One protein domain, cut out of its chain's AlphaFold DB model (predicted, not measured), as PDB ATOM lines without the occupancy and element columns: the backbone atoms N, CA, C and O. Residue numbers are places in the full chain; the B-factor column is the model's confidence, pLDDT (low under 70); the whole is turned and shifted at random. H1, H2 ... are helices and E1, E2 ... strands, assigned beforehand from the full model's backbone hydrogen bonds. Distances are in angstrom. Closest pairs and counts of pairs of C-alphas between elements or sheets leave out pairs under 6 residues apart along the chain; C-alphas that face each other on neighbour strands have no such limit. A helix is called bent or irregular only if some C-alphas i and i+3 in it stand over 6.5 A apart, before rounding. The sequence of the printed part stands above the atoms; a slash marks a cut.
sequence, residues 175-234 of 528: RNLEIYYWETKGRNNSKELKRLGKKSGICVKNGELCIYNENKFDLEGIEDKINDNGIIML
ATOM      1  N   ARG A 175      18.633 -14.000 -39.449       86.75
ATOM      2  CA  ARG A 175      19.307 -14.723 -38.354       86.75
ATOM      3  C   ARG A 175      19.505 -16.204 -38.650       86.75
ATOM      4  O   ARG A 175      20.513 -16.763 -38.221       86.75
ATOM      5  N   ASN A 176      18.553 -16.841 -39.328       83.69
ATOM      6  CA  ASN A 176      18.651 -18.244 -39.723       83.69
ATOM      7  C   ASN A 176      19.619 -18.431 -40.899       83.69
ATOM      8  O   ASN A 176      20.280 -19.465 -40.984       83.69
ATOM      9  N   LEU A 177      19.746 -17.434 -41.780       91.38
ATOM     10  CA  LEU A 177      20.670 -17.489 -42.912       91.38
ATOM     11  C   LEU A 177      22.126 -17.386 -42.458       91.38
ATOM     12  O   LEU A 177      22.974 -18.118 -42.959       91.38
ATOM     13  N   GLU A 178      22.402 -16.538 -41.466       86.50
ATOM     14  CA  GLU A 178      23.709 -16.470 -40.798       86.50
ATOM     15  C   GLU A 178      24.128 -17.843 -40.249       86.50
ATOM     16  O   GLU A 178      25.259 -18.278 -40.459       86.50
ATOM     17  N   ILE A 179      23.194 -18.560 -39.606       81.19
ATOM     18  CA  ILE A 179      23.425 -19.918 -39.089       81.19
ATOM     19  C   ILE A 179      23.707 -20.883 -40.244       81.19
ATOM     20  O   ILE A 179      24.681 -21.632 -40.199       81.19
ATOM     21  N   TYR A 180      22.890 -20.851 -41.299       85.94
ATOM     22  CA  TYR A 180      23.089 -21.690 -42.481       85.94
ATOM     23  C   TYR A 180      24.465 -21.466 -43.125       85.94
ATOM     24  O   TYR A 180      25.158 -22.430 -43.457       85.94
ATOM     25  N   TYR A 181      24.895 -20.212 -43.276       87.56
ATOM     26  CA  TYR A 181      26.200 -19.890 -43.852       87.56
ATOM     27  C   TYR A 181      27.343 -20.334 -42.942       87.56
ATOM     28  O   TYR A 181      28.329 -20.880 -43.432       87.56
ATOM     29  N   TRP A 182      27.206 -20.184 -41.626       81.56
ATOM     30  CA  TRP A 182      28.201 -20.695 -40.692       81.56
ATOM     31  C   TRP A 182      28.362 -22.219 -40.802       81.56
ATOM     32  O   TRP A 182      29.480 -22.703 -40.989       81.56
ATOM     33  N   GLU A 183      27.253 -22.965 -40.774       81.25
ATOM     34  CA  GLU A 183      27.269 -24.432 -40.834       81.25
ATOM     35  C   GLU A 183      27.797 -24.971 -42.169       81.25
ATOM     36  O   GLU A 183      28.440 -26.017 -42.201       81.25
ATOM     37  N   THR A 184      27.523 -24.280 -43.280       84.88
ATOM     38  CA  THR A 184      27.820 -24.803 -44.624       84.88
ATOM     39  C   THR A 184      29.046 -24.197 -45.292       84.88
ATOM     40  O   THR A 184      29.589 -24.802 -46.215       84.88
ATOM     41  N   LYS A 185      29.497 -23.011 -44.866       83.19
ATOM     42  CA  LYS A 185      30.653 -22.312 -45.458       83.19
ATOM     43  C   LYS A 185      31.887 -22.337 -44.560       83.19
ATOM     44  O   LYS A 185      32.976 -22.009 -45.036       83.19
ATOM     45  N   GLY A 186      31.753 -22.727 -43.289       76.88
ATOM     46  CA  GLY A 186      32.873 -22.891 -42.358       76.88
ATOM     47  C   GLY A 186      33.771 -21.650 -42.298       76.88
ATOM     48  O   GLY A 186      33.297 -20.538 -42.061       76.88
ATOM     49  N   ARG A 187      35.073 -21.818 -42.575       77.81
ATOM     50  CA  ARG A 187      36.068 -20.721 -42.566       77.81
ATOM     51  C   ARG A 187      35.744 -19.583 -43.548       77.81
ATOM     52  O   ARG A 187      36.156 -18.452 -43.315       77.81
ATOM     53  N   ASN A 188      34.975 -19.852 -44.607       82.31
ATOM     54  CA  ASN A 188      34.597 -18.856 -45.614       82.31
ATOM     55  C   ASN A 188      33.325 -18.068 -45.261       82.31
ATOM     56  O   ASN A 188      32.967 -17.152 -46.000       82.31
ATOM     57  N   ASN A 189      32.659 -18.378 -44.141       83.19
ATOM     58  CA  ASN A 189      31.393 -17.759 -43.738       83.19
ATOM     59  C   ASN A 189      31.428 -16.223 -43.800       83.19
ATOM     60  O   ASN A 189      30.609 -15.615 -44.478       83.19
ATOM     61  N   SER A 190      32.420 -15.588 -43.168       82.00
ATOM     62  CA  SER A 190      32.525 -14.120 -43.130       82.00
ATOM     63  C   SER A 190      32.615 -13.499 -44.532       82.00
ATOM     64  O   SER A 190      31.952 -12.504 -44.827       82.00
ATOM     65  N   LYS A 191      33.384 -14.120 -45.435       88.50
ATOM     66  CA  LYS A 191      33.543 -13.657 -46.820       88.50
ATOM     67  C   LYS A 191      32.249 -13.821 -47.619       88.50
ATOM     68  O   LYS A 191      31.834 -12.890 -48.307       88.50
ATOM     69  N   GLU A 192      31.602 -14.979 -47.507       91.31
ATOM     70  CA  GLU A 192      30.334 -15.262 -48.188       91.31
ATOM     71  C   GLU A 192      29.198 -14.372 -47.672       91.31
ATOM     72  O   GLU A 192      28.415 -13.853 -48.468       91.31
ATOM     73  N   LEU A 193      29.148 -14.115 -46.364       90.88
ATOM     74  CA  LEU A 193      28.157 -13.231 -45.761       90.88
ATOM     75  C   LEU A 193      28.359 -11.778 -46.205       90.88
ATOM     76  O   LEU A 193      27.391 -11.125 -46.575       90.88
ATOM     77  N   LYS A 194      29.604 -11.282 -46.273       91.25
ATOM     78  CA  LYS A 194      29.906  -9.952 -46.841       91.25
ATOM     79  C   LYS A 194      29.502  -9.850 -48.314       91.25
ATOM     80  O   LYS A 194      28.921  -8.846 -48.723       91.25
ATOM     81  N   ARG A 195      29.766 -10.890 -49.113       92.62
ATOM     82  CA  ARG A 195      29.346 -10.949 -50.525       92.62
ATOM     83  C   ARG A 195      27.824 -10.922 -50.655       92.62
ATOM     84  O   ARG A 195      27.299 -10.250 -51.542       92.62
ATOM     85  N   LEU A 196      27.122 -11.635 -49.779       94.19
ATOM     86  CA  LEU A 196      25.668 -11.606 -49.710       94.19
ATOM     87  C   LEU A 196      25.149 -10.232 -49.267       94.19
ATOM     88  O   LEU A 196      24.211  -9.734 -49.879       94.19
ATOM     89  N   GLY A 197      25.767  -9.603 -48.264       93.88
ATOM     90  CA  GLY A 197      25.445  -8.245 -47.816       93.88
ATOM     91  C   GLY A 197      25.503  -7.246 -48.969       93.88
ATOM     92  O   GLY A 197      24.510  -6.589 -49.265       93.88
ATOM     93  N   LYS A 198      26.601  -7.261 -49.737       93.12
ATOM     94  CA  LYS A 198      26.737  -6.458 -50.962       93.12
ATOM     95  C   LYS A 198      25.618  -6.734 -51.973       93.12
ATOM     96  O   LYS A 198      25.025  -5.799 -52.494       93.12
ATOM     97  N   LYS A 199      25.307  -8.008 -52.248       92.94
ATOM     98  CA  LYS A 199      24.233  -8.377 -53.190       92.94
ATOM     99  C   LYS A 199      22.843  -7.942 -52.718       92.94
ATOM    100  O   LYS A 199      22.026  -7.551 -53.538       92.94
ATOM    101  N   SER A 200      22.574  -8.074 -51.422       93.81
ATOM    102  CA  SER A 200      21.278  -7.769 -50.804       93.81
ATOM    103  C   SER A 200      21.096  -6.292 -50.468       93.81
ATOM    104  O   SER A 200      19.984  -5.894 -50.142       93.81
ATOM    105  N   GLY A 201      22.159  -5.489 -50.543       94.06
ATOM    106  CA  GLY A 201      22.139  -4.101 -50.096       94.06
ATOM    107  C   GLY A 201      22.104  -3.957 -48.573       94.06
ATOM    108  O   GLY A 201      21.752  -2.888 -48.087       94.06
ATOM    109  N   ILE A 202      22.462  -5.001 -47.815       94.44
ATOM    110  CA  ILE A 202      22.478  -4.992 -46.347       94.44
ATOM    111  C   ILE A 202      23.920  -4.848 -45.850       94.44
ATOM    112  O   ILE A 202      24.813  -5.600 -46.257       94.44
ATOM    113  N   CYS A 203      24.152  -3.920 -44.925       91.88
ATOM    114  CA  CYS A 203      25.419  -3.820 -44.213       91.88
ATOM    115  C   CYS A 203      25.695  -5.087 -43.379       91.88
ATOM    116  O   CYS A 203      24.782  -5.687 -42.811       91.88
ATOM    117  N   VAL A 204      26.963  -5.504 -43.297       88.88
ATOM    118  CA  VAL A 204      27.391  -6.632 -42.459       88.88
ATOM    119  C   VAL A 204      28.375  -6.130 -41.409       88.88
ATOM    120  O   VAL A 204      29.507  -5.779 -41.750       88.88
ATOM    121  N   LYS A 205      27.974  -6.147 -40.135       79.12
ATOM    122  CA  LYS A 205      28.828  -5.799 -38.987       79.12
ATOM    123  C   LYS A 205      29.004  -7.013 -38.085       79.12
ATOM    124  O   LYS A 205      28.048  -7.732 -37.823       79.12
ATOM    125  N   ASN A 206      30.227  -7.253 -37.612       71.81
ATOM    126  CA  ASN A 206      30.539  -8.319 -36.648       71.81
ATOM    127  C   ASN A 206      30.023  -9.721 -37.035       71.81
ATOM    128  O   ASN A 206      29.687 -10.528 -36.174       71.81
ATOM    129  N   GLY A 207      29.984 -10.026 -38.339       74.94
ATOM    130  CA  GLY A 207      29.490 -11.309 -38.847       74.94
ATOM    131  C   GLY A 207      27.965 -11.437 -38.870       74.94
ATOM    132  O   GLY A 207      27.461 -12.552 -38.965       74.94
ATOM    133  N   GLU A 208      27.242 -10.321 -38.806       80.38
ATOM    134  CA  GLU A 208      25.784 -10.275 -38.825       80.38
ATOM    135  C   GLU A 208      25.264  -9.331 -39.908       80.38
ATOM    136  O   GLU A 208      25.841  -8.274 -40.160       80.38
ATOM    137  N   LEU A 209      24.138  -9.694 -40.518       89.12
ATOM    138  CA  LEU A 209      23.375  -8.813 -41.396       89.12
ATOM    139  C   LEU A 209      22.689  -7.748 -40.538       89.12
ATOM    140  O   LEU A 209      21.981  -8.071 -39.583       89.12
ATOM    141  N   CYS A 210      22.866  -6.475 -40.869       90.31
ATOM    142  CA  CYS A 210      22.315  -5.361 -40.106       90.31
ATOM    143  C   CYS A 210      20.828  -5.119 -40.406       90.31
ATOM    144  O   CYS A 210      20.443  -4.088 -40.955       90.31
ATOM    145  N   ILE A 211      19.996  -6.093 -40.033       88.62
ATOM    146  CA  ILE A 211      18.536  -6.051 -40.110       88.62
ATOM    147  C   ILE A 211      17.916  -6.455 -38.768       88.62
ATOM    148  O   ILE A 211      18.242  -7.509 -38.203       88.62
ATOM    149  N   TYR A 212      17.037  -5.610 -38.235       83.69
ATOM    150  CA  TYR A 212      16.583  -5.656 -36.845       83.69
ATOM    151  C   TYR A 212      15.097  -5.320 -36.717       83.69
ATOM    152  O   TYR A 212      14.501  -4.726 -37.608       83.69
ATOM    153  N   ASN A 213      14.497  -5.691 -35.583       78.69
ATOM    154  CA  ASN A 213      13.194  -5.144 -35.200       78.69
ATOM    155  C   ASN A 213      13.415  -3.799 -34.503       78.69
ATOM    156  O   ASN A 213      14.324  -3.698 -33.676       78.69
ATOM    157  N   GLU A 214      12.549  -2.828 -34.775       71.81
ATOM    158  CA  GLU A 214      12.613  -1.466 -34.231       71.81
ATOM    159  C   GLU A 214      12.771  -1.437 -32.708       71.81
ATOM    160  O   GLU A 214      13.701  -0.839 -32.181       71.81
ATOM    161  N   ASN A 215      11.979  -2.243 -32.002       63.72
ATOM    162  CA  ASN A 215      11.979  -2.303 -30.536       63.72
ATOM    163  C   ASN A 215      13.261  -2.895 -29.917       63.72
ATOM    164  O   ASN A 215      13.369  -2.993 -28.695       63.72
ATOM    165  N   LYS A 216      14.197  -3.400 -30.731       55.31
ATOM    166  CA  LYS A 216      15.411  -4.079 -30.256       55.31
ATOM    167  C   LYS A 216      16.690  -3.288 -30.511       55.31
ATOM    168  O   LYS A 216      17.725  -3.728 -30.005       55.31
ATOM    169  N   PHE A 217      16.628  -2.172 -31.238       53.88
ATOM    170  CA  PHE A 217      17.800  -1.440 -31.708       53.88
ATOM    171  C   PHE A 217      17.753   0.019 -31.244       53.88
ATOM    172  O   PHE A 217      16.785   0.717 -31.529       53.88
ATOM    173  N   ASP A 218      18.778   0.462 -30.512       51.59
ATOM    174  CA  ASP A 218      18.893   1.866 -30.116       51.59
ATOM    175  C   ASP A 218      19.402   2.657 -31.323       51.59
ATOM    176  O   ASP A 218      20.408   2.304 -31.938       51.59
ATOM    177  N   LEU A 219      18.621   3.645 -31.739       51.19
ATOM    178  CA  LEU A 219      18.720   4.277 -33.055       51.19
ATOM    179  C   LEU A 219      19.345   5.677 -33.012       51.19
ATOM    180  O   LEU A 219      19.419   6.331 -34.060       51.19
ATOM    181  N   GLU A 220      19.747   6.141 -31.828       47.69
ATOM    182  CA  GLU A 220      20.385   7.443 -31.632       47.69
ATOM    183  C   GLU A 220      21.725   7.493 -32.388       47.69
ATOM    184  O   GLU A 220      22.658   6.762 -32.070       47.69
ATOM    185  N   GLY A 221      21.811   8.354 -33.410       53.03
ATOM    186  CA  GLY A 221      23.050   8.648 -34.144       53.03
ATOM    187  C   GLY A 221      23.257   7.926 -35.482       53.03
ATOM    188  O   GLY A 221      24.224   8.233 -36.171       53.03
ATOM    189  N   ILE A 222      22.364   7.015 -35.896       64.06
ATOM    190  CA  ILE A 222      22.427   6.399 -37.237       64.06
ATOM    191  C   ILE A 222      21.475   7.129 -38.186       64.06
ATOM    192  O   ILE A 222      20.254   6.944 -38.109       64.06
ATOM    193  N   GLU A 223      22.055   7.943 -39.068       60.22
ATOM    194  CA  GLU A 223      21.341   8.739 -40.076       60.22
ATOM    195  C   GLU A 223      20.882   7.883 -41.269       60.22
ATOM    196  O   GLU A 223      19.704   7.903 -41.625       60.22
ATOM    197  N   ASP A 224      21.764   7.044 -41.825       78.94
ATOM    198  CA  ASP A 224      21.457   6.194 -42.984       78.94
ATOM    199  C   ASP A 224      20.822   4.858 -42.555       78.94
ATOM    200  O   ASP A 224      21.507   3.851 -42.347       78.94
ATOM    201  N   LYS A 225      19.490   4.828 -42.420       87.25
ATOM    202  CA  LYS A 225      18.716   3.604 -42.137       87.25
ATOM    203  C   LYS A 225      17.402   3.554 -42.906       87.25
ATOM    204  O   LYS A 225      16.721   4.558 -43.083       87.25
ATOM    205  N   ILE A 226      17.000   2.348 -43.285       90.88
ATOM    206  CA  ILE A 226      15.655   2.068 -43.785       90.88
ATOM    207  C   ILE A 226      14.813   1.595 -42.603       90.88
ATOM    208  O   ILE A 226      15.174   0.615 -41.956       90.88
ATOM    209  N   ASN A 227      13.703   2.283 -42.330       90.75
ATOM    210  CA  ASN A 227      12.675   1.846 -41.387       90.75
ATOM    211  C   ASN A 227      11.377   1.577 -42.153       90.75
ATOM    212  O   ASN A 227      10.860   2.463 -42.831       90.75
ATOM    213  N   ASP A 228      10.872   0.352 -42.062       91.69
ATOM    214  CA  ASP A 228       9.658  -0.072 -42.745       91.69
ATOM    215  C   ASP A 228       8.880  -1.072 -41.884       91.69
ATOM    216  O   ASP A 228       9.334  -2.188 -41.619       91.69
ATOM    217  N   ASN A 229       7.707  -0.644 -41.407       87.94
ATOM    218  CA  ASN A 229       6.785  -1.428 -40.578       87.94
ATOM    219  C   ASN A 229       7.481  -2.150 -39.401       87.94
ATOM    220  O   ASN A 229       7.268  -3.343 -39.138       87.94
ATOM    221  N   GLY A 230       8.339  -1.419 -38.685       83.62
ATOM    222  CA  GLY A 230       9.061  -1.912 -37.513       83.62
ATOM    223  C   GLY A 230      10.259  -2.813 -37.836       83.62
ATOM    224  O   GLY A 230      10.764  -3.495 -36.938       83.62
ATOM    225  N   ILE A 231      10.703  -2.854 -39.097       88.81
ATOM    226  CA  ILE A 231      11.972  -3.455 -39.517       88.81
ATOM    227  C   ILE A 231      12.959  -2.331 -39.818       88.81
ATOM    228  O   ILE A 231      12.693  -1.471 -40.653       88.81
ATOM    229  N   ILE A 232      14.118  -2.382 -39.170       89.94
ATOM    230  CA  ILE A 232      15.253  -1.509 -39.457       89.94
ATOM    231  C   ILE A 232      16.250  -2.291 -40.303       89.94
ATOM    232  O   ILE A 232      16.653  -3.386 -39.912       89.94
ATOM    233  N   MET A 233      16.695  -1.720 -41.415       92.94
ATOM    234  CA  MET A 233      17.785  -2.239 -42.234       92.94
ATOM    235  C   MET A 233      18.841  -1.152 -42.430       92.94
ATOM    236  O   MET A 233      18.518  -0.049 -42.870       92.94
ATOM    237  N   LEU A 234      20.100  -1.464 -42.123       91.38
ATOM    238  CA  LEU A 234      21.220  -0.583 -42.448       91.38
ATOM    239  C   LEU A 234      21.689  -0.891 -43.877       91.38
ATOM    240  O   LEU A 234      22.095  -2.033 -44.138       91.38
TER     241      LEU A 234
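AT A GLANCE: This is residues 175 to 234 of the 528 residues of an uncharacterized protein of Ruminococcus sp. AM42-11 (UniProt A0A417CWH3). A bent helix, H1, whose two arms fold back on each other as a V, makes one end of an elongated model, and a small three-stranded antiparallel sheet makes the other end. Residues 201 to 210 join the two ends, and a long loop, residues 214 to 225, swings out from the sheet and returns to it. The printed part has 60 residues with one named helix and three named strands, in the order H1, E1, E2, E3 along the chain; the sheet's order is E1, E3, E2, and the class is mixed, helices and strands. The whole is only just compact, close to loose, with a radius of gyration of the C-alphas of 12.4 A, and the C-alphas span 34 by 18 by 17 A.

HOW THE PARTS SIT: The first element, H1, residues 175 to 200, was assigned as one helix by its hydrogen bonds but is bent: C-alphas 184 and 187 are 9.4 A apart. Its arms are H1a, residues 175 to 184, and H1b, residues 187 to 200. H1b is itself irregular, with C-alphas 187 and 190 at 7.5 A. The arms touch, with residues 189 to 193 alone on the side of H1b; their closest C-alphas, those of Trp 182 and Asn 189, are 5.3 A apart. They run opposite ways at a steep tilt of 42 degrees. In H1a 5 of 6 O i to N i+4 pairs are within hydrogen-bond range, and in H1b 9 of 10. After H1 comes a short link of 10 residues, in which residues 204 to 205 pair with residues 208 to 209, antiparallel. It leads to E1, residues 211 to 213, an edge strand of the sheet. The other edge strand is E2, residues 226 to 228, and the inner strand is E3, residues 231 to 233. E1 and E3 are antiparallel neighbours at 155 degrees; C-alphas 211 and 233 face each other at 4.4 A, and N 212 and O 232 are 2.8 A apart, within hydrogen-bond range. E2 and E3 form a hairpin, antiparallel at 163 degrees; C-alphas 232 and 227 face each other at 4.7 A, and N 233 and O 226, at 2.8 A, are within hydrogen-bond range. E1 and E2 are apart. Neither arm is on the sheet: H1a has 2 pairs of C-alphas within 10 A of it and H1b has 0.

IN THESE COORDINATES: H1a begins at C-alpha 175, at (19.307, -14.723, -38.354), and measures 14.6 A from first to last C-alpha over residues 175 to 184. Residues 185 and 186 belong to neither arm. H1b, residues 187 to 200, measures 21.3 A and ends at C-alpha 200, at (21.278, -7.769, -50.804). E1 has residues 211 to 213 and measures 7.3 A. E2, residues 226 to 228, and E3, residues 231 to 233, each measure 6.5 A. E3 ends at C-alpha 233, at (17.785, -2.239, -42.234).

THE WHOLE: The two C-alphas farthest apart, those of Thr 184 and Glu 220, are 35.6 A apart, while the first and last printed C-alphas, those of Arg 175 and Leu 234, are 14.8 A apart. The printed part has no cut. The link from E1 to E2 is long, with 12 residues, and the link from E2 to E3 is tight, with 2. The C-alphas of residues 214 to 225 lie 12 to 18 A from the mean of the C-alphas. The mean pLDDT of the printed part is 81.9, and the model's confidence is low, under 70, at residues 215 to 223.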